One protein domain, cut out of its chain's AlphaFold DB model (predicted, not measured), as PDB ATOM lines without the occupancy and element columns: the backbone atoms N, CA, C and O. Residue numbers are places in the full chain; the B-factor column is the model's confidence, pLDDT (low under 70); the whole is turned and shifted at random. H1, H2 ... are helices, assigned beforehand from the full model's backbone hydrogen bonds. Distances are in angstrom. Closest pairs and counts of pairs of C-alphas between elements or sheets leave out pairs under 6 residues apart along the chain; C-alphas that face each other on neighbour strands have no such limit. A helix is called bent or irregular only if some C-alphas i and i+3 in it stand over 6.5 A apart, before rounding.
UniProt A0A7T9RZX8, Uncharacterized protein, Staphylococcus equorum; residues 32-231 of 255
ATOM      1  N   PRO A  32     -10.105 -14.947 -27.028       57.16
ATOM      2  CA  PRO A  32     -10.808 -15.121 -25.753       57.16
ATOM      3  C   PRO A  32     -11.222 -16.528 -25.355       57.16
ATOM      4  O   PRO A  32     -11.416 -16.762 -24.165       57.16
ATOM      5  N   GLU A  33     -11.305 -17.451 -26.304       60.38
ATOM      6  CA  GLU A  33     -11.772 -18.820 -26.063       60.38
ATOM      7  C   GLU A  33     -10.683 -19.870 -26.333       60.38
ATOM      8  O   GLU A  33     -10.918 -21.071 -26.211       60.38
ATOM      9  N   SER A  34      -9.461 -19.442 -26.676       70.31
ATOM     10  CA  SER A  34      -8.378 -20.380 -26.979       70.31
ATOM     11  C   SER A  34      -7.892 -21.109 -25.718       70.31
ATOM     12  O   SER A  34      -7.705 -20.516 -24.654       70.31
ATOM     13  N   LYS A  35      -7.616 -22.415 -25.837       76.50
ATOM     14  CA  LYS A  35      -7.024 -23.218 -24.746       76.50
ATOM     15  C   LYS A  35      -5.690 -22.636 -24.268       76.50
ATOM     16  O   LYS A  35      -5.420 -22.643 -23.069       76.50
ATOM     17  N   LEU A  36      -4.898 -22.100 -25.199       76.94
ATOM     18  CA  LEU A  36      -3.637 -21.423 -24.904       76.94
ATOM     19  C   LEU A  36      -3.866 -20.170 -24.053       76.94
ATOM     20  O   LEU A  36      -3.072 -19.887 -23.158       76.94
ATOM     21  N   ARG A  37      -4.989 -19.464 -24.261       79.94
ATOM     22  CA  ARG A  37      -5.325 -18.314 -23.428       79.94
ATOM     23  C   ARG A  37      -5.591 -18.690 -21.983       79.94
ATOM     24  O   ARG A  37      -5.060 -18.066 -21.068       79.94
ATOM     25  N   ILE A  38      -6.419 -19.707 -21.788       83.94
ATOM     26  CA  ILE A  38      -6.782 -20.200 -20.458       83.94
ATOM     27  C   ILE A  38      -5.518 -20.645 -19.704       83.94
ATOM     28  O   ILE A  38      -5.374 -20.353 -18.520       83.94
ATOM     29  N   TYR A  39      -4.574 -21.274 -20.408       84.25
ATOM     30  CA  TYR A  39      -3.282 -21.679 -19.853       84.25
ATOM     31  C   TYR A  39      -2.364 -20.496 -19.517       84.25
ATOM     32  O   TYR A  39      -1.824 -20.419 -18.420       84.25
ATOM     33  N   GLY A  40      -2.239 -19.506 -20.405       83.44
ATOM     34  CA  GLY A  40      -1.458 -18.302 -20.098       83.44
ATOM     35  C   GLY A  40      -2.017 -17.534 -18.895       83.44
ATOM     36  O   GLY A  40      -1.264 -17.073 -18.039       83.44
ATOM     37  N   GLN A  41      -3.347 -17.451 -18.774       86.00
ATOM     38  CA  GLN A  41      -3.987 -16.863 -17.597       86.00
ATOM     39  C   GLN A  41      -3.707 -17.663 -16.326       86.00
ATOM     40  O   GLN A  41      -3.514 -17.054 -15.275       86.00
ATOM     41  N   SER A  42      -3.666 -18.995 -16.393       88.38
ATOM     42  CA  SER A  42      -3.416 -19.813 -15.208       88.38
ATOM     43  C   SER A  42      -1.984 -19.690 -14.691       88.38
ATOM     44  O   SER A  42      -1.791 -19.657 -13.478       88.38
ATOM     45  N   ILE A  43      -1.001 -19.524 -15.583       86.75
ATOM     46  CA  ILE A  43       0.384 -19.201 -15.207       86.75
ATOM     47  C   ILE A  43       0.438 -17.858 -14.477       86.75
ATOM     48  O   ILE A  43       1.019 -17.764 -13.398       86.75
ATOM     49  N   ILE A  44      -0.209 -16.824 -15.031       85.19
ATOM     50  CA  ILE A  44      -0.270 -15.496 -14.399       85.19
ATOM     51  C   ILE A  44      -0.967 -15.584 -13.036       85.19
ATOM     52  O   ILE A  44      -0.486 -15.001 -12.067       85.19
ATOM     53  N   GLY A  45      -2.069 -16.331 -12.942       86.25
ATOM     54  CA  GLY A  45      -2.789 -16.560 -11.690       86.25
ATOM     55  C   GLY A  45      -1.927 -17.260 -10.639       86.25
ATOM     56  O   GLY A  45      -1.899 -16.832  -9.486       86.25
ATOM     57  N   SER A  46      -1.167 -18.281 -11.045       88.31
ATOM     58  CA  SER A  46      -0.214 -18.965 -10.171       88.31
ATOM     59  C   SER A  46       0.856 -17.994  -9.681       88.31
ATOM     60  O   SER A  46       1.012 -17.814  -8.477       88.31
ATOM     61  N   PHE A  47       1.511 -17.265 -10.588       86.50
ATOM     62  CA  PHE A  47       2.509 -16.263 -10.218       86.50
ATOM     63  C   PHE A  47       1.953 -15.215  -9.247       86.50
ATOM     64  O   PHE A  47       2.574 -14.920  -8.229       86.50
ATOM     65  N   ALA A  48       0.749 -14.698  -9.511       84.56
ATOM     66  CA  ALA A  48       0.089 -13.736  -8.639       84.56
ATOM     67  C   ALA A  48      -0.167 -14.307  -7.235       84.56
ATOM     68  O   ALA A  48       0.102 -13.623  -6.249       84.56
ATOM     69  N   SER A  49      -0.621 -15.561  -7.119       88.69
ATOM     70  CA  SER A  49      -0.812 -16.207  -5.811       88.69
ATOM     71  C   SER A  49       0.497 -16.362  -5.027       88.69
ATOM     72  O   SER A  49       0.522 -16.101  -3.825       88.69
ATOM     73  N   TYR A  50       1.600 -16.698  -5.708       87.00
ATOM     74  CA  TYR A  50       2.932 -16.767  -5.105       87.00
ATOM     75  C   TYR A  50       3.410 -15.391  -4.644       87.00
ATOM     76  O   TYR A  50       3.899 -15.260  -3.524       87.00
ATOM     77  N   MET A  51       3.238 -14.359  -5.471       83.38
ATOM     78  CA  MET A  51       3.606 -12.988  -5.112       83.38
ATOM     79  C   MET A  51       2.833 -12.505  -3.885       83.38
ATOM     80  O   MET A  51       3.442 -11.974  -2.965       83.38
ATOM     81  N   VAL A  52       1.518 -12.736  -3.825       84.25
ATOM     82  CA  VAL A  52       0.691 -12.343  -2.671       84.25
ATOM     83  C   VAL A  52       1.177 -13.012  -1.384       84.25
ATOM     84  O   VAL A  52       1.375 -12.320  -0.389       84.25
ATOM     85  N   VAL A  53       1.420 -14.328  -1.396       86.12
ATOM     86  CA  VAL A  53       1.902 -15.051  -0.206       86.12
ATOM     87  C   VAL A  53       3.274 -14.549   0.239       86.12
ATOM     88  O   VAL A  53       3.464 -14.281   1.423       86.12
ATOM     89  N   ASN A  54       4.206 -14.348  -0.696       81.06
ATOM     90  CA  ASN A  54       5.541 -13.845  -0.370       81.06
ATOM     91  C   ASN A  54       5.520 -12.392   0.129       81.06
ATOM     92  O   ASN A  54       6.244 -12.066   1.063       81.06
ATOM     93  N   ILE A  55       4.676 -11.523  -0.438       77.75
ATOM     94  CA  ILE A  55       4.516 -10.140   0.036       77.75
ATOM     95  C   ILE A  55       3.962 -10.127   1.463       77.75
ATOM     96  O   ILE A  55       4.490  -9.407   2.305       77.75
ATOM     97  N   ILE A  56       2.937 -10.935   1.757       78.12
ATOM     98  CA  ILE A  56       2.382 -11.051   3.114       78.12
ATOM     99  C   ILE A  56       3.455 -11.547   4.089       78.12
ATOM    100  O   ILE A  56       3.622 -10.959   5.156       78.12
ATOM    101  N   ALA A  57       4.216 -12.577   3.708       76.19
ATOM    102  CA  ALA A  57       5.311 -13.101   4.519       76.19
ATOM    103  C   ALA A  57       6.403 -12.046   4.769       76.19
ATOM    104  O   ALA A  57       6.885 -11.913   5.890       76.19
ATOM    105  N   LEU A  58       6.752 -11.250   3.755       72.19
ATOM    106  CA  LEU A  58       7.759 -10.193   3.858       72.19
ATOM    107  C   LEU A  58       7.289  -9.025   4.733       72.19
ATOM    108  O   LEU A  58       8.061  -8.546   5.559       72.19
ATOM    109  N   ILE A  59       6.029  -8.592   4.598       73.06
ATOM    110  CA  ILE A  59       5.427  -7.575   5.479       73.06
ATOM    111  C   ILE A  59       5.461  -8.057   6.930       73.06
ATOM    112  O   ILE A  59       5.845  -7.307   7.825       73.06
ATOM    113  N   TYR A  60       5.091  -9.315   7.154       72.19
ATOM    114  CA  TYR A  60       5.098  -9.932   8.472       72.19
ATOM    115  C   TYR A  60       6.517 -10.007   9.067       72.19
ATOM    116  O   TYR A  60       6.728  -9.580  10.201       72.19
ATOM    117  N   TYR A  61       7.507 -10.447   8.283       69.19
ATOM    118  CA  TYR A  61       8.917 -10.490   8.688       69.19
ATOM    119  C   TYR A  61       9.469  -9.096   9.026       69.19
ATOM    120  O   TYR A  61      10.100  -8.904  10.063       69.19
ATOM    121  N   TYR A  62       9.178  -8.099   8.184       67.00
ATOM    122  CA  TYR A  62       9.606  -6.715   8.389       67.00
ATOM    123  C   TYR A  62       8.980  -6.098   9.649       67.00
ATOM    124  O   TYR A  62       9.669  -5.425  10.414       67.00
ATOM    125  N   PHE A  63       7.695  -6.368   9.900       67.94
ATOM    126  CA  PHE A  63       7.002  -5.910  11.103       67.94
ATOM    127  C   PHE A  63       7.599  -6.520  12.378       67.94
ATOM    128  O   PHE A  63       7.782  -5.808  13.361       67.94
ATOM    129  N   ILE A  64       7.948  -7.809  12.360       65.00
ATOM    130  CA  ILE A  64       8.580  -8.487  13.501       65.00
ATOM    131  C   ILE A  64       9.969  -7.927  13.796       65.00
ATOM    132  O   ILE A  64      10.254  -7.585  14.941       65.00
ATOM    133  N   ILE A  65      10.815  -7.791  12.775       62.69
ATOM    134  CA  ILE A  65      12.192  -7.317  12.961       62.69
ATOM    135  C   ILE A  65      12.238  -5.890  13.495       62.69
ATOM    136  O   ILE A  65      13.091  -5.579  14.320       62.69
ATOM    137  N   LEU A  66      11.338  -5.021  13.032       59.72
ATOM    138  CA  LEU A  66      11.348  -3.620  13.443       59.72
ATOM    139  C   LEU A  66      10.693  -3.359  14.798       59.72
ATOM    140  O   LEU A  66      11.105  -2.423  15.477       59.72
ATOM    141  N   ASN A  67       9.681  -4.142  15.186       58.16
ATOM    142  CA  ASN A  67       8.871  -3.845  16.374       58.16
ATOM    143  C   ASN A  67       9.100  -4.787  17.561       58.16
ATOM    144  O   ASN A  67       8.495  -4.564  18.610       58.16
ATOM    145  N   SER A  68       9.907  -5.846  17.435       54.88
ATOM    146  CA  SER A  68      10.009  -6.846  18.500       54.88
ATOM    147  C   SER A  68      11.331  -6.777  19.274       54.88
ATOM    148  O   SER A  68      12.401  -7.035  18.734       54.88
ATOM    149  N   SER A  69      11.221  -6.510  20.579       56.94
ATOM    150  CA  SER A  69      12.207  -6.857  21.619       56.94
ATOM    151  C   SER A  69      12.065  -8.324  22.079       56.94
ATOM    152  O   SER A  69      12.596  -8.700  23.121       56.94
ATOM    153  N   TYR A  70      11.260  -9.121  21.367       56.69
ATOM    154  CA  TYR A  70      10.897 -10.495  21.715       56.69
ATOM    155  C   TYR A  70      11.929 -11.498  21.185       56.69
ATOM    156  O   TYR A  70      12.612 -11.236  20.198       56.69
ATOM    157  N   ASP A  71      12.002 -12.669  21.826       63.47
ATOM    158  CA  ASP A  71      12.849 -13.782  21.393       63.47
ATOM    159  C   ASP A  71      12.459 -14.226  19.970       63.47
ATOM    160  O   ASP A  71      11.351 -14.724  19.728       63.47
ATOM    161  N   SER A  72      13.366 -14.009  19.016       68.50
ATOM    162  CA  SER A  72      13.143 -14.218  17.582       68.50
ATOM    163  C   SER A  72      12.734 -15.655  17.249       68.50
ATOM    164  O   SER A  72      11.963 -15.867  16.311       68.50
ATOM    165  N   LYS A  73      13.156 -16.631  18.064       70.25
ATOM    166  CA  LYS A  73      12.813 -18.052  17.896       70.25
ATOM    167  C   LYS A  73      11.346 -18.363  18.179       70.25
ATOM    168  O   LYS A  73      10.740 -19.172  17.480       70.25
ATOM    169  N   LEU A  74      10.749 -17.731  19.192       71.75
ATOM    170  CA  LEU A  74       9.339 -17.953  19.528       71.75
ATOM    171  C   LEU A  74       8.432 -17.453  18.396       71.75
ATOM    172  O   LEU A  74       7.470 -18.121  18.015       71.75
ATOM    173  N   LEU A  75       8.760 -16.287  17.836       71.00
ATOM    174  CA  LEU A  75       8.015 -15.690  16.729       71.00
ATOM    175  C   LEU A  75       8.145 -16.514  15.444       71.00
ATOM    176  O   LEU A  75       7.143 -16.739  14.767       71.00
ATOM    177  N   GLU A  76       9.333 -17.031  15.141       72.56
ATOM    178  CA  GLU A  76       9.553 -17.952  14.022       72.56
ATOM    179  C   GLU A  76       8.683 -19.216  14.138       72.56
ATOM    180  O   GLU A  76       7.965 -19.566  13.198       72.56
ATOM    181  N   LEU A  77       8.642 -19.846  15.316       74.94
ATOM    182  CA  LEU A  77       7.805 -21.027  15.564       74.94
ATOM    183  C   LEU A  77       6.305 -20.733  15.407       74.94
ATOM    184  O   LEU A  77       5.581 -21.519  14.791       74.94
ATOM    185  N   ILE A  78       5.833 -19.587  15.910       77.75
ATOM    186  CA  ILE A  78       4.442 -19.140  15.719       77.75
ATOM    187  C   ILE A  78       4.141 -18.938  14.228       77.75
ATOM    188  O   ILE A  78       3.067 -19.311  13.755       77.75
ATOM    189  N   SER A  79       5.094 -18.398  13.469       75.12
ATOM    190  CA  SER A  79       4.961 -18.174  12.025       75.12
ATOM    191  C   SER A  79       4.795 -19.485  11.269       75.12
ATOM    192  O   SER A  79       3.855 -19.635  10.487       75.12
ATOM    193  N   ILE A  80       5.670 -20.456  11.546       79.06
ATOM    194  CA  ILE A  80       5.607 -21.798  10.962       79.06
ATOM    195  C   ILE A  80       4.256 -22.442  11.289       79.06
ATOM    196  O   ILE A  80       3.606 -22.985  10.398       79.06
ATOM    197  N   LEU A  81       3.780 -22.321  12.532       82.38
ATOM    198  CA  LEU A  81       2.482 -22.859  12.943       82.38
ATOM    199  C   LEU A  81       1.316 -22.233  12.159       82.38
ATOM    200  O   LEU A  81       0.419 -22.951  11.708       82.38
ATOM    201  N   ILE A  82       1.323 -20.909  11.967       82.88
ATOM    202  CA  ILE A  82       0.282 -20.192  11.216       82.88
ATOM    203  C   ILE A  82       0.273 -20.636   9.750       82.88
ATOM    204  O   ILE A  82      -0.785 -20.993   9.225       82.88
ATOM    205  N   VAL A  83       1.435 -20.647   9.088       82.19
ATOM    206  CA  VAL A  83       1.534 -21.017   7.667       82.19
ATOM    207  C   VAL A  83       1.203 -22.505   7.478       82.19
ATOM    208  O   VAL A  83       0.502 -22.858   6.524       82.19
ATOM    209  N   ALA A  84       1.593 -23.382   8.408       81.94
ATOM    210  CA  ALA A  84       1.229 -24.800   8.392       81.94
ATOM    211  C   ALA A  84      -0.287 -24.993   8.530       81.94
ATOM    212  O   ALA A  84      -0.902 -25.702   7.732       81.94
ATOM    213  N   THR A  85      -0.913 -24.295   9.481       85.56
ATOM    214  CA  THR A  85      -2.367 -24.345   9.696       85.56
ATOM    215  C   THR A  85      -3.128 -23.846   8.467       85.56
ATOM    216  O   THR A  85      -4.060 -24.505   7.999       85.56
ATOM    217  N   ALA A  86      -2.703 -22.720   7.885       85.50
ATOM    218  CA  ALA A  86      -3.283 -22.188   6.655       85.50
ATOM    219  C   ALA A  86      -3.128 -23.164   5.474       85.50
ATOM    220  O   ALA A  86      -4.068 -23.348   4.693       85.50
ATOM    221  N   GLY A  87      -1.977 -23.837   5.369       81.38
ATOM    222  CA  GLY A  87      -1.713 -24.886   4.381       81.38
ATOM    223  C   GLY A  87      -2.643 -26.096   4.524       81.38
ATOM    224  O   GLY A  87      -3.205 -26.571   3.534       81.38
ATOM    225  N   ILE A  88      -2.882 -26.564   5.753       83.88
ATOM    226  CA  ILE A  88      -3.818 -27.667   6.027       83.88
ATOM    227  C   ILE A  88      -5.246 -27.266   5.639       83.88
ATOM    228  O   ILE A  88      -5.914 -27.995   4.903       83.88
ATOM    229  N   ILE A  89      -5.708 -26.088   6.072       86.44
ATOM    230  CA  ILE A  89      -7.060 -25.593   5.768       86.44
ATOM    231  C   ILE A  89      -7.266 -25.473   4.253       86.44
ATOM    232  O   ILE A  89      -8.258 -25.972   3.718       86.44
ATOM    233  N   THR A  90      -6.325 -24.848   3.539       85.31
ATOM    234  CA  THR A  90      -6.411 -24.700   2.076       85.31
ATOM    235  C   THR A  90      -6.371 -26.045   1.350       85.31
ATOM    236  O   THR A  90      -7.098 -26.218   0.370       85.31
ATOM    237  N   SER A  91      -5.628 -27.029   1.863       80.81
ATOM    238  CA  SER A  91      -5.607 -28.398   1.325       80.81
ATOM    239  C   SER A  91      -6.946 -29.125   1.509       80.81
ATOM    240  O   SER A  91      -7.450 -29.750   0.573       80.81
ATOM    241  N   VAL A  92      -7.590 -28.998   2.673       87.12
ATOM    242  CA  VAL A  92      -8.940 -29.550   2.902       87.12
ATOM    243  C   VAL A  92      -9.961 -28.891   1.970       87.12
ATOM    244  O   VAL A  92     -10.778 -29.576   1.346       87.12
ATOM    245  N   LEU A  93      -9.888 -27.566   1.808       89.75
ATOM    246  CA  LEU A  93     -10.739 -26.829   0.870       89.75
ATOM    247  C   LEU A  93     -10.498 -27.246  -0.584       89.75
ATOM    248  O   LEU A  93     -11.448 -27.277  -1.367       89.75
ATOM    249  N   PHE A  94      -9.268 -27.611  -0.948       86.38
ATOM    250  CA  PHE A  94      -8.943 -28.133  -2.274       86.38
ATOM    251  C   PHE A  94      -9.664 -29.458  -2.555       86.38
ATOM    252  O   PHE A  94     -10.303 -29.600  -3.601       86.38
ATOM    253  N   LEU A  95      -9.656 -30.393  -1.600       84.94
ATOM    254  CA  LEU A  95     -10.393 -31.656  -1.722       84.94
ATOM    255  C   LEU A  95     -11.909 -31.428  -1.790       84.94
ATOM    256  O   LEU A  95     -12.596 -32.018  -2.631       84.94
ATOM    257  N   PHE A  96     -12.433 -30.531  -0.950       89.62
ATOM    258  CA  PHE A  96     -13.846 -30.155  -0.993       89.62
ATOM    259  C   PHE A  96     -14.228 -29.538  -2.343       89.62
ATOM    260  O   PHE A  96     -15.265 -29.894  -2.908       89.62
ATOM    261  N   LYS A  97     -13.379 -28.664  -2.900       91.75
ATOM    262  CA  LYS A  97     -13.562 -28.066  -4.228       91.75
ATOM    263  C   LYS A  97     -13.632 -29.136  -5.312       91.75
ATOM    264  O   LYS A  97     -14.546 -29.082  -6.134       91.75
ATOM    265  N   ASP A  98     -12.721 -30.109  -5.318       85.12
ATOM    266  CA  ASP A  98     -12.731 -31.168  -6.335       85.12
ATOM    267  C   ASP A  98     -13.987 -32.046  -6.232       85.12
ATOM    268  O   ASP A  98     -14.659 -32.328  -7.228       85.12
ATOM    269  N   TRP A  99     -14.393 -32.404  -5.013       86.75
ATOM    270  CA  TRP A  99     -15.664 -33.094  -4.801       86.75
ATOM    271  C   TRP A  99     -16.862 -32.267  -5.296       86.75
ATOM    272  O   TRP A  99     -17.747 -32.788  -5.987       86.75
ATOM    273  N   TYR A 100     -16.878 -30.966  -4.994       89.31
ATOM    274  CA  TYR A 100     -17.937 -30.046  -5.401       89.31
ATOM    275  C   TYR A 100     -18.010 -29.898  -6.927       89.31
ATOM    276  O   TYR A 100     -19.103 -29.959  -7.503       89.31
ATOM    277  N   LYS A 101     -16.849 -29.797  -7.589       87.44
ATOM    278  CA  LYS A 101     -16.690 -29.799  -9.048       87.44
ATOM    279  C   LYS A 101     -17.362 -31.015  -9.661       87.44
ATOM    280  O   LYS A 101     -18.237 -30.871 -10.510       87.44
ATOM    281  N   ARG A 102     -17.030 -32.219  -9.184       83.94
ATOM    282  CA  ARG A 102     -17.577 -33.483  -9.712       83.94
ATOM    283  C   ARG A 102     -19.106 -33.566  -9.652       83.94
ATOM    284  O   ARG A 102     -19.698 -34.315 -10.422       83.94
ATOM    285  N   LYS A 103     -19.746 -32.843  -8.727       83.75
ATOM    286  CA  LYS A 103     -21.205 -32.853  -8.524       83.75
ATOM    287  C   LYS A 103     -21.948 -31.788  -9.340       83.75
ATOM    288  O   LYS A 103     -23.150 -31.938  -9.588       83.75
ATOM    289  N   ASN A 104     -21.276 -30.687  -9.672       87.62
ATOM    290  CA  ASN A 104     -21.918 -29.480 -10.188       87.62
ATOM    291  C   ASN A 104     -21.282 -28.939 -11.478       87.62
ATOM    292  O   ASN A 104     -21.754 -27.918 -11.963       87.62
ATOM    293  N   ALA A 105     -20.282 -29.615 -12.056       86.12
ATOM    294  CA  ALA A 105     -19.482 -29.119 -13.180       86.12
ATOM    295  C   ALA A 105     -20.313 -28.530 -14.327       86.12
ATOM    296  O   ALA A 105     -20.079 -27.389 -14.704       86.12
ATOM    297  N   PHE A 106     -21.318 -29.247 -14.837       87.38
ATOM    298  CA  PHE A 106     -22.140 -28.741 -15.947       87.38
ATOM    299  C   PHE A 106     -22.974 -27.511 -15.579       87.38
ATOM    300  O   PHE A 106     -23.111 -26.605 -16.391       87.38
ATOM    301  N   ILE A 107     -23.496 -27.454 -14.348       87.50
ATOM    302  CA  ILE A 107     -24.263 -26.294 -13.868       87.50
ATOM    303  C   ILE A 107     -23.329 -25.090 -13.744       87.50
ATOM    304  O   ILE A 107     -23.649 -24.023 -14.242       87.50
ATOM    305  N   ILE A 108     -22.158 -25.281 -13.129       90.38
ATOM    306  CA  ILE A 108     -21.143 -24.232 -12.964       90.38
ATOM    307  C   ILE A 108     -20.685 -23.715 -14.332       90.38
ATOM    308  O   ILE A 108     -20.577 -22.509 -14.531       90.38
ATOM    309  N   ALA A 109     -20.413 -24.619 -15.271       89.81
ATOM    310  CA  ALA A 109     -19.923 -24.274 -16.594       89.81
ATOM    311  C   ALA A 109     -20.934 -23.449 -17.397       89.81
ATOM    312  O   ALA A 109     -20.578 -22.413 -17.957       89.81
ATOM    313  N   GLU A 110     -22.190 -23.893 -17.435       88.50
ATOM    314  CA  GLU A 110     -23.231 -23.207 -18.198       88.50
ATOM    315  C   GLU A 110     -23.606 -21.863 -17.565       88.50
ATOM    316  O   GLU A 110     -23.737 -20.856 -18.258       88.50
ATOM    317  N   ASP A 111     -23.679 -21.813 -16.236       90.50
ATOM    318  CA  ASP A 111     -23.979 -20.588 -15.498       90.50
ATOM    319  C   ASP A 111     -22.893 -19.513 -15.689       90.50
ATOM    320  O   ASP A 111     -23.199 -18.344 -15.935       90.50
ATOM    321  N   ASN A 112     -21.612 -19.906 -15.683       90.19
ATOM    322  CA  ASN A 112     -20.525 -18.975 -15.991       90.19
ATOM    323  C   ASN A 112     -20.547 -18.501 -17.460       90.19
ATOM    324  O   ASN A 112     -20.241 -17.333 -17.715       90.19
ATOM    325  N   LYS A 113     -20.944 -19.344 -18.431       89.25
ATOM    326  CA  LYS A 113     -21.115 -18.910 -19.836       89.25
ATOM    327  C   LYS A 113     -22.195 -17.850 -19.976       89.25
ATOM    328  O   LYS A 113     -21.964 -16.833 -20.631       89.25
ATOM    329  N   LEU A 114     -23.358 -18.086 -19.370       88.56
ATOM    330  CA  LEU A 114     -24.472 -17.140 -19.383       88.56
ATOM    331  C   LEU A 114     -24.054 -15.810 -18.755       88.56
ATOM    332  O   LEU A 114     -24.243 -14.753 -19.359       88.56
ATOM    333  N   PHE A 115     -23.390 -15.867 -17.599       87.88
ATOM    334  CA  PHE A 115     -22.868 -14.684 -16.925       87.88
ATOM    335  C   PHE A 115     -21.882 -13.895 -17.795       87.88
ATOM    336  O   PHE A 115     -21.991 -12.672 -17.906       87.88
ATOM    337  N   GLU A 116     -20.937 -14.573 -18.451       86.94
ATOM    338  CA  GLU A 116     -19.940 -13.908 -19.291       86.94
ATOM    339  C   GLU A 116     -20.554 -13.299 -20.556       86.94
ATOM    340  O   GLU A 116     -20.188 -12.186 -20.949       86.94
ATOM    341  N   LYS A 117     -21.511 -13.993 -21.180       87.50
ATOM    342  CA  LYS A 117     -22.250 -13.493 -22.343       87.50
ATOM    343  C   LYS A 117     -23.000 -12.203 -22.003       87.50
ATOM    344  O   LYS A 117     -22.820 -11.192 -22.688       87.50
ATOM    345  N   ASP A 118     -23.758 -12.202 -20.911       87.94
ATOM    346  CA  ASP A 118     -24.488 -11.022 -20.436       87.94
ATOM    347  C   ASP A 118     -23.547  -9.873 -20.066       87.94
ATOM    348  O   ASP A 118     -23.807  -8.705 -20.380       87.94
ATOM    349  N   ARG A 119     -22.405 -10.191 -19.443       87.25
ATOM    350  CA  ARG A 119     -21.377  -9.204 -19.107       87.25
ATOM    351  C   ARG A 119     -20.810  -8.535 -20.359       87.25
ATOM    352  O   ARG A 119     -20.709  -7.306 -20.379       87.25
ATOM    353  N   LYS A 120     -20.468  -9.305 -21.398       87.94
ATOM    354  CA  LYS A 120     -19.954  -8.780 -22.677       87.94
ATOM    355  C   LYS A 120     -20.982  -7.891 -23.373       87.94
ATOM    356  O   LYS A 120     -20.649  -6.756 -23.717       87.94
ATOM    357  N   HIS A 121     -22.225  -8.359 -23.508       88.81
ATOM    358  CA  HIS A 121     -23.304  -7.573 -24.113       88.81
ATOM    359  C   HIS A 121     -23.557  -6.269 -23.359       88.81
ATOM    360  O   HIS A 121     -23.696  -5.210 -23.973       88.81
ATOM    361  N   PHE A 122     -23.570  -6.311 -22.025       89.62
ATOM    362  CA  PHE A 122     -23.694  -5.089 -21.246       89.62
ATOM    363  C   PHE A 122     -22.511  -4.148 -21.456       89.62
ATOM    364  O   PHE A 122     -22.733  -2.952 -21.571       89.62
ATOM    365  N   ASN A 123     -21.274  -4.644 -21.471       88.06
ATOM    366  CA  ASN A 123     -20.101  -3.780 -21.615       88.06
ATOM    367  C   ASN A 123     -20.091  -3.069 -22.973       88.06
ATOM    368  O   ASN A 123     -19.769  -1.887 -23.030       88.06
ATOM    369  N   GLN A 124     -20.493  -3.762 -24.044       90.88
ATOM    370  CA  GLN A 124     -20.680  -3.151 -25.361       90.88
ATOM    371  C   GLN A 124     -21.770  -2.077 -25.323       90.88
ATOM    372  O   GLN A 124     -21.519  -0.943 -25.713       90.88
ATOM    373  N   TYR A 125     -22.940  -2.404 -24.768       89.56
ATOM    374  CA  TYR A 125     -24.031  -1.445 -24.606       89.56
ATOM    375  C   TYR A 125     -23.612  -0.214 -23.790       89.56
ATOM    376  O   TYR A 125     -23.830   0.916 -24.209       89.56
ATOM    377  N   ALA A 126     -22.990  -0.429 -22.631       88.38
ATOM    378  CA  ALA A 126     -22.554   0.634 -21.739       88.38
ATOM    379  C   ALA A 126     -21.524   1.536 -22.421       88.38
ATOM    380  O   ALA A 126     -21.634   2.747 -22.295       88.38
ATOM    381  N   LYS A 127     -20.588   0.964 -23.191       92.38
ATOM    382  CA  LYS A 127     -19.626   1.730 -23.988       92.38
ATOM    383  C   LYS A 127     -20.339   2.655 -24.979       92.38
ATOM    384  O   LYS A 127     -20.080   3.852 -24.958       92.38
ATOM    385  N   THR A 128     -21.269   2.127 -25.775       91.31
ATOM    386  CA  THR A 128     -22.029   2.921 -26.754       91.31
ATOM    387  C   THR A 128     -22.810   4.052 -26.086       91.31
ATOM    388  O   THR A 128     -22.750   5.193 -26.532       91.31
ATOM    389  N   ILE A 129     -23.512   3.775 -24.983       88.81
ATOM    390  CA  ILE A 129     -24.257   4.825 -24.276       88.81
ATOM    391  C   ILE A 129     -23.307   5.848 -23.635       88.81
ATOM    392  O   ILE A 129     -23.606   7.037 -23.650       88.81
ATOM    393  N   SER A 130     -22.150   5.430 -23.113       87.69
ATOM    394  CA  SER A 130     -21.135   6.350 -22.584       87.69
ATOM    395  C   SER A 130     -20.558   7.276 -23.657       87.69
ATOM    396  O   SER A 130     -20.376   8.457 -23.380       87.69
ATOM    397  N   GLU A 131     -20.315   6.781 -24.872       91.06
ATOM    398  CA  GLU A 131     -19.884   7.606 -26.012       91.06
ATOM    399  C   GLU A 131     -20.957   8.639 -26.387       91.06
ATOM    400  O   GLU A 131     -20.650   9.812 -26.589       91.06
ATOM    401  N   ILE A 132     -22.228   8.231 -26.377       87.25
ATOM    402  CA  ILE A 132     -23.364   9.129 -26.613       87.25
ATOM    403  C   ILE A 132     -23.477  10.196 -25.510       87.25
ATOM    404  O   ILE A 132     -23.715  11.360 -25.810       87.25
ATOM    405  N   ILE A 133     -23.300   9.826 -24.237       85.88
ATOM    406  CA  ILE A 133     -23.306  10.780 -23.114       85.88
ATOM    407  C   ILE A 133     -22.162  11.789 -23.260       85.88
ATOM    408  O   ILE A 133     -22.367  12.976 -23.027       85.88
ATOM    409  N   ALA A 134     -20.967  11.336 -23.650       86.75
ATOM    410  CA  ALA A 134     -19.826  12.220 -23.866       86.75
ATOM    411  C   ALA A 134     -20.096  13.229 -24.996       86.75
ATOM    412  O   ALA A 134     -19.806  14.413 -24.836       86.75
ATOM    413  N   TYR A 135     -20.706  12.781 -26.098       87.25
ATOM    414  CA  TYR A 135     -21.123  13.654 -27.197       87.25
ATOM    415  C   TYR A 135     -22.184  14.675 -26.760       87.25
ATOM    416  O   TYR A 135     -22.045  15.867 -27.026       87.25
ATOM    417  N   ASP A 136     -23.222  14.231 -26.050       84.88
ATOM    418  CA  ASP A 136     -24.275  15.109 -25.532       84.88
ATOM    419  C   ASP A 136     -23.721  16.162 -24.566       84.88
ATOM    420  O   ASP A 136     -24.130  17.319 -24.620       84.88
ATOM    421  N   TYR A 137     -22.774  15.774 -23.709       83.94
ATOM    422  CA  TYR A 137     -22.112  16.679 -22.774       83.94
ATOM    423  C   TYR A 137     -21.326  17.779 -23.498       83.94
ATOM    424  O   TYR A 137     -21.473  18.950 -23.157       83.94
ATOM    425  N   ILE A 138     -20.545  17.421 -24.527       87.19
ATOM    426  CA  ILE A 138     -19.804  18.390 -25.355       87.19
ATOM    427  C   ILE A 138     -20.762  19.377 -26.036       87.19
ATOM    428  O   ILE A 138     -20.465  20.565 -26.118       87.19
ATOM    429  N   ASN A 139     -21.928  18.903 -26.481       84.81
ATOM    430  CA  ASN A 139     -22.913  19.713 -27.200       84.81
ATOM    431  C   ASN A 139     -23.949  20.405 -26.293       84.81
ATOM    432  O   ASN A 139     -24.940  20.933 -26.794       84.81
ATOM    433  N   GLY A 140     -23.761  20.402 -24.968       78.31
ATOM    434  CA  GLY A 140     -24.645  21.100 -24.026       78.31
ATOM    435  C   GLY A 140     -26.051  20.496 -23.872       78.31
ATOM    436  O   GLY A 140     -26.974  21.182 -23.439       78.31
ATOM    437  N   SER A 141     -26.239  19.217 -24.215       73.19
ATOM    438  CA  SER A 141     -27.524  18.511 -24.115       73.19
ATOM    439  C   SER A 141     -27.796  17.984 -22.697       73.19
ATOM    440  O   SER A 141     -26.954  17.348 -22.063       73.19
ATOM    441  N   LEU A 142     -29.025  18.185 -22.202       64.81
ATOM    442  CA  LEU A 142     -29.489  17.756 -20.869       64.81
ATOM    443  C   LEU A 142     -29.885  16.266 -20.784       64.81
ATOM    444  O   LEU A 142     -30.283  15.787 -19.718       64.81
ATOM    445  N   ASN A 143     -29.776  15.499 -21.875       70.12
ATOM    446  CA  ASN A 143     -30.300  14.128 -21.950       70.12
ATOM    447  C   ASN A 143     -29.415  13.064 -21.253       70.12
ATOM    448  O   ASN A 143     -29.762  11.881 -21.172       70.12
ATOM    449  N   CYS A 144     -28.279  13.477 -20.685       71.62
ATOM    450  CA  CYS A 144     -27.318  12.606 -20.003       71.62
ATOM    451  C   CYS A 144     -27.930  11.839 -18.817       71.62
ATOM    452  O   CYS A 144     -27.622  10.664 -18.612       71.62
ATOM    453  N   LYS A 145     -28.839  12.463 -18.051       80.38
ATOM    454  CA  LYS A 145     -29.438  11.850 -16.849       80.38
ATOM    455  C   LYS A 145     -30.310  10.632 -17.177       80.38
ATOM    456  O   LYS A 145     -30.250   9.628 -16.468       80.38
ATOM    457  N   VAL A 146     -31.089  10.699 -18.260       83.06
ATOM    458  CA  VAL A 146     -31.948   9.590 -18.713       83.06
ATOM    459  C   VAL A 146     -31.086   8.399 -19.138       83.06
ATOM    460  O   VAL A 146     -31.280   7.288 -18.648       83.06
ATOM    461  N   LYS A 147     -30.050   8.652 -19.944       82.62
ATOM    462  CA  LYS A 147     -29.114   7.632 -20.444       82.62
ATOM    463  C   LYS A 147     -28.321   6.948 -19.321       82.62
ATOM    464  O   LYS A 147     -28.135   5.731 -19.337       82.62
ATOM    465  N   ILE A 148     -27.913   7.700 -18.295       84.69
ATOM    466  CA  ILE A 148     -27.278   7.137 -17.090       84.69
ATOM    467  C   ILE A 148     -28.243   6.195 -16.351       84.69
ATOM    468  O   ILE A 148     -27.855   5.090 -15.955       84.69
ATOM    469  N   ASN A 149     -29.508   6.591 -16.194       86.38
ATOM    470  CA  ASN A 149     -30.519   5.754 -15.546       86.38
ATOM    471  C   ASN A 149     -30.804   4.466 -16.335       86.38
ATOM    472  O   ASN A 149     -30.962   3.403 -15.730       86.38
ATOM    473  N   GLU A 150     -30.798   4.521 -17.666       86.75
ATOM    474  CA  GLU A 150     -30.932   3.335 -18.517       86.75
ATOM    475  C   GLU A 150     -29.766   2.352 -18.343       86.75
ATOM    476  O   GLU A 150     -29.997   1.145 -18.205       86.75
ATOM    477  N   ILE A 151     -28.519   2.841 -18.277       88.12
ATOM    478  CA  ILE A 151     -27.350   2.001 -17.958       88.12
ATOM    479  C   ILE A 151     -27.540   1.326 -16.595       88.12
ATOM    480  O   ILE A 151     -27.304   0.122 -16.471       88.12
ATOM    481  N   ASN A 152     -27.975   2.075 -15.578       87.00
ATOM    482  CA  ASN A 152     -28.166   1.547 -14.227       87.00
ATOM    483  C   ASN A 152     -29.267   0.479 -14.171       87.00
ATOM    484  O   ASN A 152     -29.054  -0.581 -13.580       87.00
ATOM    485  N   LYS A 153     -30.396   0.694 -14.857       89.31
ATOM    486  CA  LYS A 153     -31.485  -0.290 -14.964       89.31
ATOM    487  C   LYS A 153     -31.043  -1.557 -15.701       89.31
ATOM    488  O   LYS A 153     -31.333  -2.674 -15.279       89.31
ATOM    489  N   LYS A 154     -30.284  -1.420 -16.790       85.38
ATOM    490  CA  LYS A 154     -29.743  -2.586 -17.505       85.38
ATOM    491  C   LYS A 154     -28.667  -3.305 -16.690       85.38
ATOM    492  O   LYS A 154     -28.516  -4.517 -16.807       85.38
ATOM    493  N   ARG A 155     -27.939  -2.582 -15.830       83.88
ATOM    494  CA  ARG A 155     -26.961  -3.158 -14.897       83.88
ATOM    495  C   ARG A 155     -27.632  -3.990 -13.807       83.88
ATOM    496  O   ARG A 155     -27.111  -5.059 -13.497       83.88
ATOM    497  N   SER A 156     -28.751  -3.529 -13.244       83.31
ATOM    498  CA  SER A 156     -29.469  -4.264 -12.192       83.31
ATOM    499  C   SER A 156     -30.084  -5.570 -12.691       83.31
ATOM    500  O   SER A 156     -30.159  -6.525 -11.924       83.31
ATOM    501  N   ASN A 157     -30.464  -5.622 -13.972       83.88
ATOM    502  CA  ASN A 157     -31.162  -6.759 -14.583       83.88
ATOM    503  C   ASN A 157     -30.233  -7.831 -15.175       83.88
ATOM    504  O   ASN A 157     -30.714  -8.753 -15.827       83.88
ATOM    505  N   LYS A 158     -28.913  -7.714 -14.998       83.31
ATOM    506  CA  LYS A 158     -27.972  -8.728 -15.489       83.31
ATOM    507  C   LYS A 158     -28.175 -10.061 -14.788       83.31
ATOM    508  O   LYS A 158     -28.437 -10.086 -13.580       83.31
ATOM    509  N   HIS A 159     -27.901 -11.142 -15.514       87.19
ATOM    510  CA  HIS A 159     -27.732 -12.450 -14.903       87.19
ATOM    511  C   HIS A 159     -26.719 -12.395 -13.752       87.19
ATOM    512  O   HIS A 159     -25.651 -11.780 -13.854       87.19
ATOM    513  N   ARG A 160     -27.071 -13.035 -12.639       87.19
ATOM    514  CA  ARG A 160     -26.201 -13.211 -11.477       87.19
ATOM    515  C   ARG A 160     -25.867 -14.685 -11.374       87.19
ATOM    516  O   ARG A 160     -26.756 -15.516 -11.517       87.19
ATOM    517  N   LEU A 161     -24.607 -14.981 -11.070       87.06
ATOM    518  CA  LEU A 161     -24.177 -16.354 -10.835       87.06
ATOM    519  C   LEU A 161     -25.053 -17.010  -9.767       87.06
ATOM    520  O   LEU A 161     -25.302 -16.442  -8.698       87.06
ATOM    521  N   HIS A 162     -25.483 -18.233 -10.047       90.25
ATOM    522  CA  HIS A 162     -26.131 -19.081  -9.072       90.25
ATOM    523  C   HIS A 162     -25.162 -19.455  -7.945       90.25
ATOM    524  O   HIS A 162     -23.934 -19.299  -8.021       90.25
ATOM    525  N   LYS A 163     -25.740 -19.965  -6.854       91.31
ATOM    526  CA  LYS A 163     -25.007 -20.335  -5.640       91.31
ATOM    527  C   LYS A 163     -23.886 -21.330  -5.948       91.31
ATOM    528  O   LYS A 163     -22.799 -21.206  -5.396       91.31
ATOM    529  N   GLU A 164     -24.134 -22.282  -6.842       91.06
ATOM    530  CA  GLU A 164     -23.179 -23.315  -7.226       91.06
ATOM    531  C   GLU A 164     -21.927 -22.746  -7.898       91.06
ATOM    532  O   GLU A 164     -20.813 -23.067  -7.477       91.06
ATOM    533  N   ALA A 165     -22.091 -21.881  -8.902       91.31
ATOM    534  CA  ALA A 165     -20.959 -21.245  -9.569       91.31
ATOM    535  C   ALA A 165     -20.232 -20.273  -8.633       91.31
ATOM    536  O   ALA A 165     -19.005 -20.265  -8.587       91.31
ATOM    537  N   THR A 166     -20.977 -19.523  -7.817       92.06
ATOM    538  CA  THR A 166     -20.404 -18.582  -6.844       92.06
ATOM    539  C   THR A 166     -19.508 -19.292  -5.827       92.06
ATOM    540  O   THR A 166     -18.354 -18.902  -5.647       92.06
ATOM    541  N   ILE A 167     -19.998 -20.369  -5.199       93.12
ATOM    542  CA  ILE A 167     -19.217 -21.153  -4.229       93.12
ATOM    543  C   ILE A 167     -17.969 -21.732  -4.895       93.12
ATOM    544  O   ILE A 167     -16.878 -21.640  -4.335       93.12
ATOM    545  N   TYR A 168     -18.107 -22.304  -6.095       94.31
ATOM    546  CA  TYR A 168     -16.967 -22.878  -6.803       94.31
ATOM    547  C   TYR A 168     -15.901 -21.830  -7.143       94.31
ATOM    548  O   TYR A 168     -14.712 -22.079  -6.943       94.31
ATOM    549  N   ASN A 169     -16.312 -20.656  -7.624       92.75
ATOM    550  CA  ASN A 169     -15.392 -19.584  -7.994       92.75
ATOM    551  C   ASN A 169     -14.628 -19.065  -6.764       92.75
ATOM    552  O   ASN A 169     -13.412 -18.898  -6.837       92.75
ATOM    553  N   ILE A 170     -15.299 -18.912  -5.615       93.75
ATOM    554  CA  ILE A 170     -14.652 -18.545  -4.342       93.75
ATOM    555  C   ILE A 170     -13.651 -19.621  -3.905       93.75
ATOM    556  O   ILE A 170     -12.504 -19.307  -3.596       93.75
ATOM    557  N   LEU A 171     -14.051 -20.897  -3.922       93.06
ATOM    558  CA  LEU A 171     -13.152 -22.001  -3.576       93.06
ATOM    559  C   LEU A 171     -11.940 -22.062  -4.511       93.06
ATOM    560  O   LEU A 171     -10.832 -22.319  -4.051       93.06
ATOM    561  N   SER A 172     -12.121 -21.800  -5.805       92.44
ATOM    562  CA  SER A 172     -11.025 -21.764  -6.783       92.44
ATOM    563  C   SER A 172     -10.010 -20.669  -6.448       92.44
ATOM    564  O   SER A 172      -8.810 -20.914  -6.505       92.44
ATOM    565  N   ILE A 173     -10.480 -19.490  -6.022       90.31
ATOM    566  CA  ILE A 173      -9.610 -18.393  -5.574       90.31
ATOM    567  C   ILE A 173      -8.863 -18.776  -4.296       90.31
ATOM    568  O   ILE A 173      -7.657 -18.599  -4.238       90.31
ATOM    569  N   ILE A 174      -9.539 -19.317  -3.281       89.44
ATOM    570  CA  ILE A 174      -8.885 -19.655  -2.003       89.44
ATOM    571  C   ILE A 174      -7.859 -20.780  -2.193       89.44
ATOM    572  O   ILE A 174      -6.763 -20.749  -1.639       89.44
ATOM    573  N   THR A 175      -8.201 -21.786  -2.991       90.69
ATOM    574  CA  THR A 175      -7.350 -22.968  -3.181       90.69
ATOM    575  C   THR A 175      -6.167 -22.725  -4.117       90.69
ATOM    576  O   THR A 175      -5.243 -23.533  -4.107       90.69
ATOM    577  N   SER A 176      -6.134 -21.611  -4.861       89.75
ATOM    578  CA  SER A 176      -4.948 -21.215  -5.642       89.75
ATOM    579  C   SER A 176      -3.745 -20.862  -4.757       89.75
ATOM    580  O   SER A 176      -2.611 -20.870  -5.228       89.75
ATOM    581  N   PHE A 177      -3.981 -20.602  -3.465       88.62
ATOM    582  CA  PHE A 177      -2.945 -20.317  -2.474       88.62
ATOM    583  C   PHE A 177      -2.368 -21.569  -1.796       88.62
ATOM    584  O   PHE A 177      -1.377 -21.450  -1.082       88.62
ATOM    585  N   ALA A 178      -2.927 -22.763  -2.030       86.50
ATOM    586  CA  ALA A 178      -2.487 -23.989  -1.353       86.50
ATOM    587  C   ALA A 178      -1.002 -24.305  -1.621       86.50
ATOM    588  O   ALA A 178      -0.220 -24.468  -0.688       86.50
ATOM    589  N   PHE A 179      -0.590 -24.328  -2.891       84.75
ATOM    590  CA  PHE A 179       0.801 -24.587  -3.284       84.75
ATOM    591  C   PHE A 179       1.777 -23.464  -2.895       84.75
ATOM    592  O   PHE A 179       2.842 -23.789  -2.371       84.75
ATOM    593  N   PRO A 180       1.439 -22.169  -3.067       86.94
ATOM    594  CA  PRO A 180       2.221 -21.076  -2.494       86.94
ATOM    595  C   PRO A 180       2.484 -21.217  -0.989       86.94
ATOM    596  O   PRO A 180       3.618 -21.054  -0.548       86.94
ATOM    597  N   LEU A 181       1.459 -21.558  -0.198       85.88
ATOM    598  CA  LEU A 181       1.595 -21.743   1.250       85.88
ATOM    599  C   LEU A 181       2.440 -22.974   1.598       85.88
ATOM    600  O   LEU A 181       3.254 -22.916   2.515       85.88
ATOM    601  N   LEU A 182       2.293 -24.074   0.854       81.62
ATOM    602  CA  LEU A 182       3.146 -25.257   1.010       81.62
ATOM    603  C   LEU A 182       4.612 -24.957   0.674       81.62
ATOM    604  O   LEU A 182       5.498 -25.389   1.407       81.62
ATOM    605  N   ALA A 183       4.872 -24.196  -0.393       81.12
ATOM    606  CA  ALA A 183       6.222 -23.762  -0.747       81.12
ATOM    607  C   ALA A 183       6.837 -22.892   0.360       81.12
ATOM    608  O   ALA A 183       7.981 -23.119   0.748       81.12
ATOM    609  N   LEU A 184       6.064 -21.946   0.906       81.56
ATOM    610  CA  LEU A 184       6.509 -21.091   2.006       81.56
ATOM    611  C   LEU A 184       6.802 -21.903   3.277       81.56
ATOM    612  O   LEU A 184       7.836 -21.691   3.901       81.56
ATOM    613  N   ASN A 185       5.946 -22.865   3.632       77.62
ATOM    614  CA  ASN A 185       6.192 -23.772   4.758       77.62
ATOM    615  C   ASN A 185       7.496 -24.558   4.594       77.62
ATOM    616  O   ASN A 185       8.286 -24.633   5.529       77.62
ATOM    617  N   MET A 186       7.733 -25.127   3.408       73.12
ATOM    618  CA  MET A 186       8.965 -25.867   3.116       73.12
ATOM    619  C   MET A 186      10.200 -24.965   3.189       73.12
ATOM    620  O   MET A 186      11.231 -25.385   3.704       73.12
ATOM    621  N   PHE A 187      10.099 -23.722   2.709       73.94
ATOM    622  CA  PHE A 187      11.175 -22.744   2.841       73.94
ATOM    623  C   PHE A 187      11.487 -22.457   4.317       73.94
ATOM    624  O   PHE A 187      12.640 -22.570   4.718       73.94
ATOM    625  N   LEU A 188      10.466 -22.154   5.127       72.12
ATOM    626  CA  LEU A 188      10.634 -21.824   6.547       72.12
ATOM    627  C   LEU A 188      11.181 -23.000   7.370       72.12
ATOM    628  O   LEU A 188      12.057 -22.802   8.199       72.12
ATOM    629  N   LEU A 189      10.705 -24.225   7.129       68.38
ATOM    630  CA  LEU A 189      11.118 -25.407   7.897       68.38
ATOM    631  C   LEU A 189      12.575 -25.815   7.669       68.38
ATOM    632  O   LEU A 189      13.170 -26.450   8.535       68.38
ATOM    633  N   ILE A 190      13.128 -25.518   6.494       64.38
ATOM    634  CA  ILE A 190      14.422 -26.069   6.085       64.38
ATOM    635  C   ILE A 190      15.512 -24.970   6.011       64.38
ATOM    636  O   ILE A 190      16.702 -25.282   5.971       64.38
ATOM    637  N   TYR A 191      15.142 -23.682   6.104       61.09
ATOM    638  CA  TYR A 191      16.077 -22.542   6.156       61.09
ATOM    639  C   TYR A 191      17.130 -22.639   7.274       61.09
ATOM    640  O   TYR A 191      18.249 -22.160   7.095       61.09
ATOM    641  N   ASP A 192      16.820 -23.320   8.379       58.03
ATOM    642  CA  ASP A 192      17.732 -23.466   9.521       58.03
ATOM    643  C   ASP A 192      18.831 -24.541   9.315       58.03
ATOM    644  O   ASP A 192      19.781 -24.612  10.089       58.03
ATOM    645  N   GLN A 193      18.756 -25.384   8.269       56.22
ATOM    646  CA  GLN A 193      19.548 -26.630   8.220       56.22
ATOM    647  C   GLN A 193      20.790 -26.652   7.301       56.22
ATOM    648  O   GLN A 193      21.636 -27.516   7.515       56.22
ATOM    649  N   ASN A 194      20.962 -25.757   6.314       55.09
ATOM    650  CA  ASN A 194      22.222 -25.561   5.549       55.09
ATOM    651  C   ASN A 194      22.069 -24.431   4.507       55.09
ATOM    652  O   ASN A 194      21.019 -24.326   3.888       55.09
ATOM    653  N   LYS A 195      23.083 -23.580   4.267       57.94
ATOM    654  CA  LYS A 195      22.875 -22.290   3.557       57.94
ATOM    655  C   LYS A 195      22.952 -22.277   2.015       57.94
ATOM    656  O   LYS A 195      22.289 -21.422   1.444       57.94
ATOM    657  N   ASN A 196      23.697 -23.160   1.329       55.94
ATOM    658  CA  ASN A 196      23.957 -23.001  -0.126       55.94
ATOM    659  C   ASN A 196      23.290 -24.048  -1.049       55.94
ATOM    660  O   ASN A 196      22.504 -23.663  -1.914       55.94
ATOM    661  N   ASP A 197      23.513 -25.357  -0.866       56.97
ATOM    662  CA  ASP A 197      22.857 -26.407  -1.696       56.97
ATOM    663  C   ASP A 197      21.329 -26.452  -1.497       56.97
ATOM    664  O   ASP A 197      20.536 -26.902  -2.335       56.97
ATOM    665  N   PHE A 198      20.907 -25.911  -0.364       64.06
ATOM    666  CA  PHE A 198      19.534 -25.829   0.073       64.06
ATOM    667  C   PHE A 198      18.717 -24.776  -0.696       64.06
ATOM    668  O   PHE A 198      17.573 -25.035  -1.077       64.06
ATOM    669  N   THR A 199      19.309 -23.617  -1.014       63.19
ATOM    670  CA  THR A 199      18.633 -22.559  -1.787       63.19
ATOM    671  C   THR A 199      18.277 -23.042  -3.190       63.19
ATOM    672  O   THR A 199      17.188 -22.749  -3.686       63.19
ATOM    673  N   ILE A 200      19.152 -23.835  -3.816       66.56
ATOM    674  CA  ILE A 200      18.898 -24.448  -5.126       66.56
ATOM    675  C   ILE A 200      17.725 -25.433  -5.029       66.56
ATOM    676  O   ILE A 200      16.785 -25.350  -5.820       66.56
ATOM    677  N   SER A 201      17.727 -26.305  -4.017       68.00
ATOM    678  CA  SER A 201      16.677 -27.311  -3.815       68.00
ATOM    679  C   SER A 201      15.296 -26.685  -3.579       68.00
ATOM    680  O   SER A 201      14.323 -27.076  -4.229       68.00
ATOM    681  N   VAL A 202      15.188 -25.656  -2.729       70.50
ATOM    682  CA  VAL A 202      13.905 -24.964  -2.497       70.50
ATOM    683  C   VAL A 202      13.453 -24.163  -3.709       70.50
ATOM    684  O   VAL A 202      12.255 -24.104  -3.992       70.50
ATOM    685  N   THR A 203      14.389 -23.586  -4.462       73.50
ATOM    686  CA  THR A 203      14.067 -22.888  -5.713       73.50
ATOM    687  C   THR A 203      13.458 -23.860  -6.720       73.50
ATOM    688  O   THR A 203      12.399 -23.577  -7.280       73.50
ATOM    689  N   ILE A 204      14.057 -25.043  -6.892       75.00
ATOM    690  CA  ILE A 204      13.533 -26.095  -7.775       75.00
ATOM    691  C   ILE A 204      12.140 -26.550  -7.316       75.00
ATOM    692  O   ILE A 204      11.215 -26.587  -8.127       75.00
ATOM    693  N   ILE A 205      11.954 -26.833  -6.023       74.19
ATOM    694  CA  ILE A 205      10.650 -27.239  -5.466       74.19
ATOM    695  C   ILE A 205       9.596 -26.146  -5.681       74.19
ATOM    696  O   ILE A 205       8.471 -26.440  -6.082       74.19
ATOM    697  N   SER A 206       9.959 -24.879  -5.477       77.12
ATOM    698  CA  SER A 206       9.060 -23.739  -5.673       77.12
ATOM    699  C   SER A 206       8.640 -23.591  -7.134       77.12
ATOM    700  O   SER A 206       7.461 -23.371  -7.408       77.12
ATOM    701  N   ILE A 207       9.570 -23.782  -8.077       78.69
ATOM    702  CA  ILE A 207       9.274 -23.802  -9.516       78.69
ATOM    703  C   ILE A 207       8.303 -24.946  -9.839       78.69
ATOM    704  O   ILE A 207       7.287 -24.720 -10.497       78.69
ATOM    705  N   ILE A 208       8.563 -26.159  -9.336       79.44
ATOM    706  CA  ILE A 208       7.687 -27.323  -9.540       79.44
ATOM    707  C   ILE A 208       6.281 -27.042  -8.998       79.44
ATOM    708  O   ILE A 208       5.294 -27.248  -9.706       79.44
ATOM    709  N   PHE A 209       6.163 -26.529  -7.773       82.44
ATOM    710  CA  PHE A 209       4.864 -26.211  -7.180       82.44
ATOM    711  C   PHE A 209       4.149 -25.087  -7.933       82.44
ATOM    712  O   PHE A 209       2.936 -25.164  -8.122       82.44
ATOM    713  N   MET A 210       4.876 -24.096  -8.451       83.38
ATOM    714  CA  MET A 210       4.303 -23.046  -9.289       83.38
ATOM    715  C   MET A 210       3.740 -23.608 -10.603       83.38
ATOM    716  O   MET A 210       2.649 -23.199 -11.025       83.38
ATOM    717  N   PHE A 211       4.421 -24.575 -11.225       78.69
ATOM    718  CA  PHE A 211       3.906 -25.295 -12.394       78.69
ATOM    719  C   PHE A 211       2.665 -26.125 -12.054       78.69
ATOM    720  O   PHE A 211       1.646 -25.992 -12.734       78.69
ATOM    721  N   ILE A 212       2.699 -26.923 -10.981       80.38
ATOM    722  CA  ILE A 212       1.548 -27.729 -10.534       80.38
ATOM    723  C   ILE A 212       0.342 -26.826 -10.243       80.38
ATOM    724  O   ILE A 212      -0.769 -27.091 -10.708       80.38
ATOM    725  N   ASN A 213       0.558 -25.711  -9.547       88.50
ATOM    726  CA  ASN A 213      -0.486 -24.740  -9.242       88.50
ATOM    727  C   ASN A 213      -1.062 -24.097 -10.515       88.50
ATOM    728  O   ASN A 213      -2.274 -23.924 -10.633       88.50
ATOM    729  N   SER A 214      -0.224 -23.831 -11.522       87.12
ATOM    730  CA  SER A 214      -0.678 -23.334 -12.830       87.12
ATOM    731  C   SER A 214      -1.599 -24.331 -13.538       87.12
ATOM    732  O   SER A 214      -2.570 -23.918 -14.175       87.12
ATOM    733  N   PHE A 215      -1.346 -25.638 -13.411       81.38
ATOM    734  CA  PHE A 215      -2.242 -26.679 -13.930       81.38
ATOM    735  C   PHE A 215      -3.560 -26.753 -13.157       81.38
ATOM    736  O   PHE A 215      -4.625 -26.872 -13.761       81.38
ATOM    737  N   VAL A 216      -3.518 -26.640 -11.830       86.00
ATOM    738  CA  VAL A 216      -4.734 -26.597 -11.006       86.00
ATOM    739  C   VAL A 216      -5.622 -25.419 -11.405       86.00
ATOM    740  O   VAL A 216      -6.800 -25.611 -11.718       86.00
ATOM    741  N   ILE A 217      -5.045 -24.217 -11.470       90.75
ATOM    742  CA  ILE A 217      -5.757 -22.997 -11.861       90.75
ATOM    743  C   ILE A 217      -6.257 -23.107 -13.307       90.75
ATOM    744  O   ILE A 217      -7.357 -22.653 -13.611       90.75
ATOM    745  N   TYR A 218      -5.506 -23.763 -14.199       88.50
ATOM    746  CA  TYR A 218      -5.936 -24.003 -15.577       88.50
ATOM    747  C   TYR A 218      -7.257 -24.771 -15.633       88.50
ATOM    748  O   TYR A 218      -8.178 -24.364 -16.343       88.50
ATOM    749  N   PHE A 219      -7.380 -25.857 -14.866       84.62
ATOM    750  CA  PHE A 219      -8.613 -26.641 -14.830       84.62
ATOM    751  C   PHE A 219      -9.786 -25.890 -14.194       84.62
ATOM    752  O   PHE A 219     -10.932 -26.136 -14.579       84.62
ATOM    753  N   ASP A 220      -9.523 -24.990 -13.244       90.19
ATOM    754  CA  ASP A 220     -10.550 -24.114 -12.674       90.19
ATOM    755  C   ASP A 220     -11.022 -23.081 -13.698       90.19
ATOM    756  O   ASP A 220     -12.224 -22.948 -13.931       90.19
ATOM    757  N   TYR A 221     -10.090 -22.407 -14.375       90.56
ATOM    758  CA  TYR A 221     -10.412 -21.443 -15.421       90.56
ATOM    759  C   TYR A 221     -11.149 -22.102 -16.573       90.56
ATOM    760  O   TYR A 221     -12.155 -21.572 -17.025       90.56
ATOM    761  N   LYS A 222     -10.736 -23.295 -17.000       88.44
ATOM    762  CA  LYS A 222     -11.447 -24.063 -18.024       88.44
ATOM    763  C   LYS A 222     -12.931 -24.230 -17.676       88.44
ATOM    764  O   LYS A 222     -13.783 -23.955 -18.519       88.44
ATOM    765  N   LEU A 223     -13.240 -24.566 -16.420       87.81
ATOM    766  CA  LEU A 223     -14.620 -24.679 -15.950       87.81
ATOM    767  C   LEU A 223     -15.339 -23.324 -15.879       87.81
ATOM    768  O   LEU A 223     -16.509 -23.242 -16.244       87.81
ATOM    769  N   GLN A 224     -14.650 -22.263 -15.459       89.12
ATOM    770  CA  GLN A 224     -15.182 -20.893 -15.427       89.12
ATOM    771  C   GLN A 224     -15.426 -20.312 -16.828       89.12
ATOM    772  O   GLN A 224     -16.320 -19.499 -17.008       89.12
ATOM    773  N   TYR A 225     -14.694 -20.770 -17.843       87.25
ATOM    774  CA  TYR A 225     -14.984 -20.498 -19.256       87.25
ATOM    775  C   TYR A 225     -16.060 -21.439 -19.830       87.25
ATOM    776  O   TYR A 225     -16.388 -21.384 -21.015       87.25
ATOM    777  N   GLY A 226     -16.624 -22.313 -18.995       84.00
ATOM    778  CA  GLY A 226     -17.695 -23.234 -19.348       84.00
ATOM    779  C   GLY A 226     -17.269 -24.433 -20.188       84.00
ATOM    780  O   GLY A 226     -18.088 -25.035 -20.886       84.00
ATOM    781  N   ILE A 227     -15.990 -24.784 -20.137       82.94
ATOM    782  CA  ILE A 227     -15.442 -25.964 -20.790       82.94
ATOM    783  C   ILE A 227     -15.354 -27.076 -19.737       82.94
ATOM    784  O   ILE A 227     -14.661 -26.949 -18.730       82.94
ATOM    785  N   VAL A 228     -16.063 -28.180 -19.968       81.19
ATOM    786  CA  VAL A 228     -16.090 -29.339 -19.064       81.19
ATOM    787  C   VAL A 228     -15.389 -30.509 -19.737       81.19
ATOM    788  O   VAL A 228     -15.793 -30.919 -20.823       81.19
ATOM    789  N   ASP A 229     -14.377 -31.075 -19.080       68.88
ATOM    790  CA  ASP A 229     -13.834 -32.375 -19.473       68.88
ATOM    791  C   ASP A 229     -14.786 -33.473 -19.007       68.88
ATOM    792  O   ASP A 229     -15.008 -33.666 -17.808       68.88
ATOM    793  N   GLN A 230     -15.404 -34.150 -19.969       63.84
ATOM    794  CA  GLN A 230     -16.390 -35.182 -19.692       63.84
ATOM    795  C   GLN A 230     -15.698 -36.491 -19.304       63.84
ATOM    796  O   GLN A 230     -14.754 -36.934 -19.949       63.84
ATOM    797  N   THR A 231     -16.203 -37.123 -18.248       68.44
ATOM    798  CA  THR A 231     -15.875 -38.507 -17.885       68.44
ATOM    799  C   THR A 231     -17.176 -39.277 -17.694       68.44
ATOM    800  O   THR A 231     -18.157 -38.717 -17.189       68.44
TER     801      THR A 231
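This is residues 32 to 231 of the 255 residues of an uncharacterized protein of Staphylococcus equorum (UniProt A0A7T9RZX8). The model is a wide V or L built on one long bent helix, H2: its first arm, H2a, is one side of a helix bundle with H1, H4, H5 and H6, and its second arm, H2b, leads away from the bundle with H3 folded back along it as a helical hairpin. In the bundle, H4 and H5 follow each other between H2a and H6, and H1 crosses H6 steeply. The printed part has 200 residues with six named helices, H1 to H6 in chain order, and no named strand; the class is all helix. The whole is loose, with a radius of gyration of the C-alphas of 23.0 A and spans of 71 by 50 by 28 A.

H2, residues 72 to 138, was assigned as one helix by its hydrogen bonds but is bent: C-alphas 103 and 106 are 8.5 A apart. Its arms H2a, residues 72 to 103, and H2b, residues 106 to 138, are about perpendicular at 77 degrees. H2a touches H5, residues 178 to 190, at a shallow tilt of 28 degrees, opposite ways; their closest C-alphas, of Thr 90 and Ala 178, are 5.3 A apart. H2a also touches H4, residues 163 to 175, closest at Phe 94 and Thr 175 with C-alphas 5.5 A apart; the shallow tilt of 34.7 degrees is only just short of steep. H5 and H6, residues 197 to 224, form a helical hairpin at 11 degrees, with the closest C-alphas, of Ala 183 and Ser 206, 5.7 A apart. H1, residues 35 to 67, touches H6 with residues 38 to 50 alone, at a steep tilt of 50 degrees; the closest C-alphas, of Ile 43 and Ser 214, are 4.9 A apart. H2b and H3, residues 144 to 156, form a helical hairpin at 4 degrees, closest at Ile 133 and Cys 144 with C-alphas 5.4 A apart. H2b touches H4, about perpendicular at 89 degrees, and the closest C-alphas, of Ile 108 and Ala 165, are 4.5 A apart. H3 and H5 are apart. In H1, H2a, H2b, H3, H4, H5 and H6, every O i to N i+4 pair is within hydrogen-bond range.

H2a is 47.0 A long from C-alpha 72 at (13.143, -14.218, 17.582), and H2b is 48.1 A long, ending with C-alpha 138 at (-19.804, 18.390, -25.355). H1 measures 48.2 A, H6 40.8 A, H3 18.7 A, H5 18.6 A and H4 18.0 A. H6 ends with C-alpha 224 at (-15.182, -20.893, -15.427).

The two farthest C-alphas, of Ser 141 and Gln 193, are 72.8 A apart. The printed part has no cut, and no link is long. Residues 65 to 71, of which 65 to 67 belong to H1, and residues 192 to 197 stand free. The mean pLDDT of the printed part is 81.0; residues 32 to 33, 61 to 72, 142, 189 to 201 and 229 to 231 are under 70.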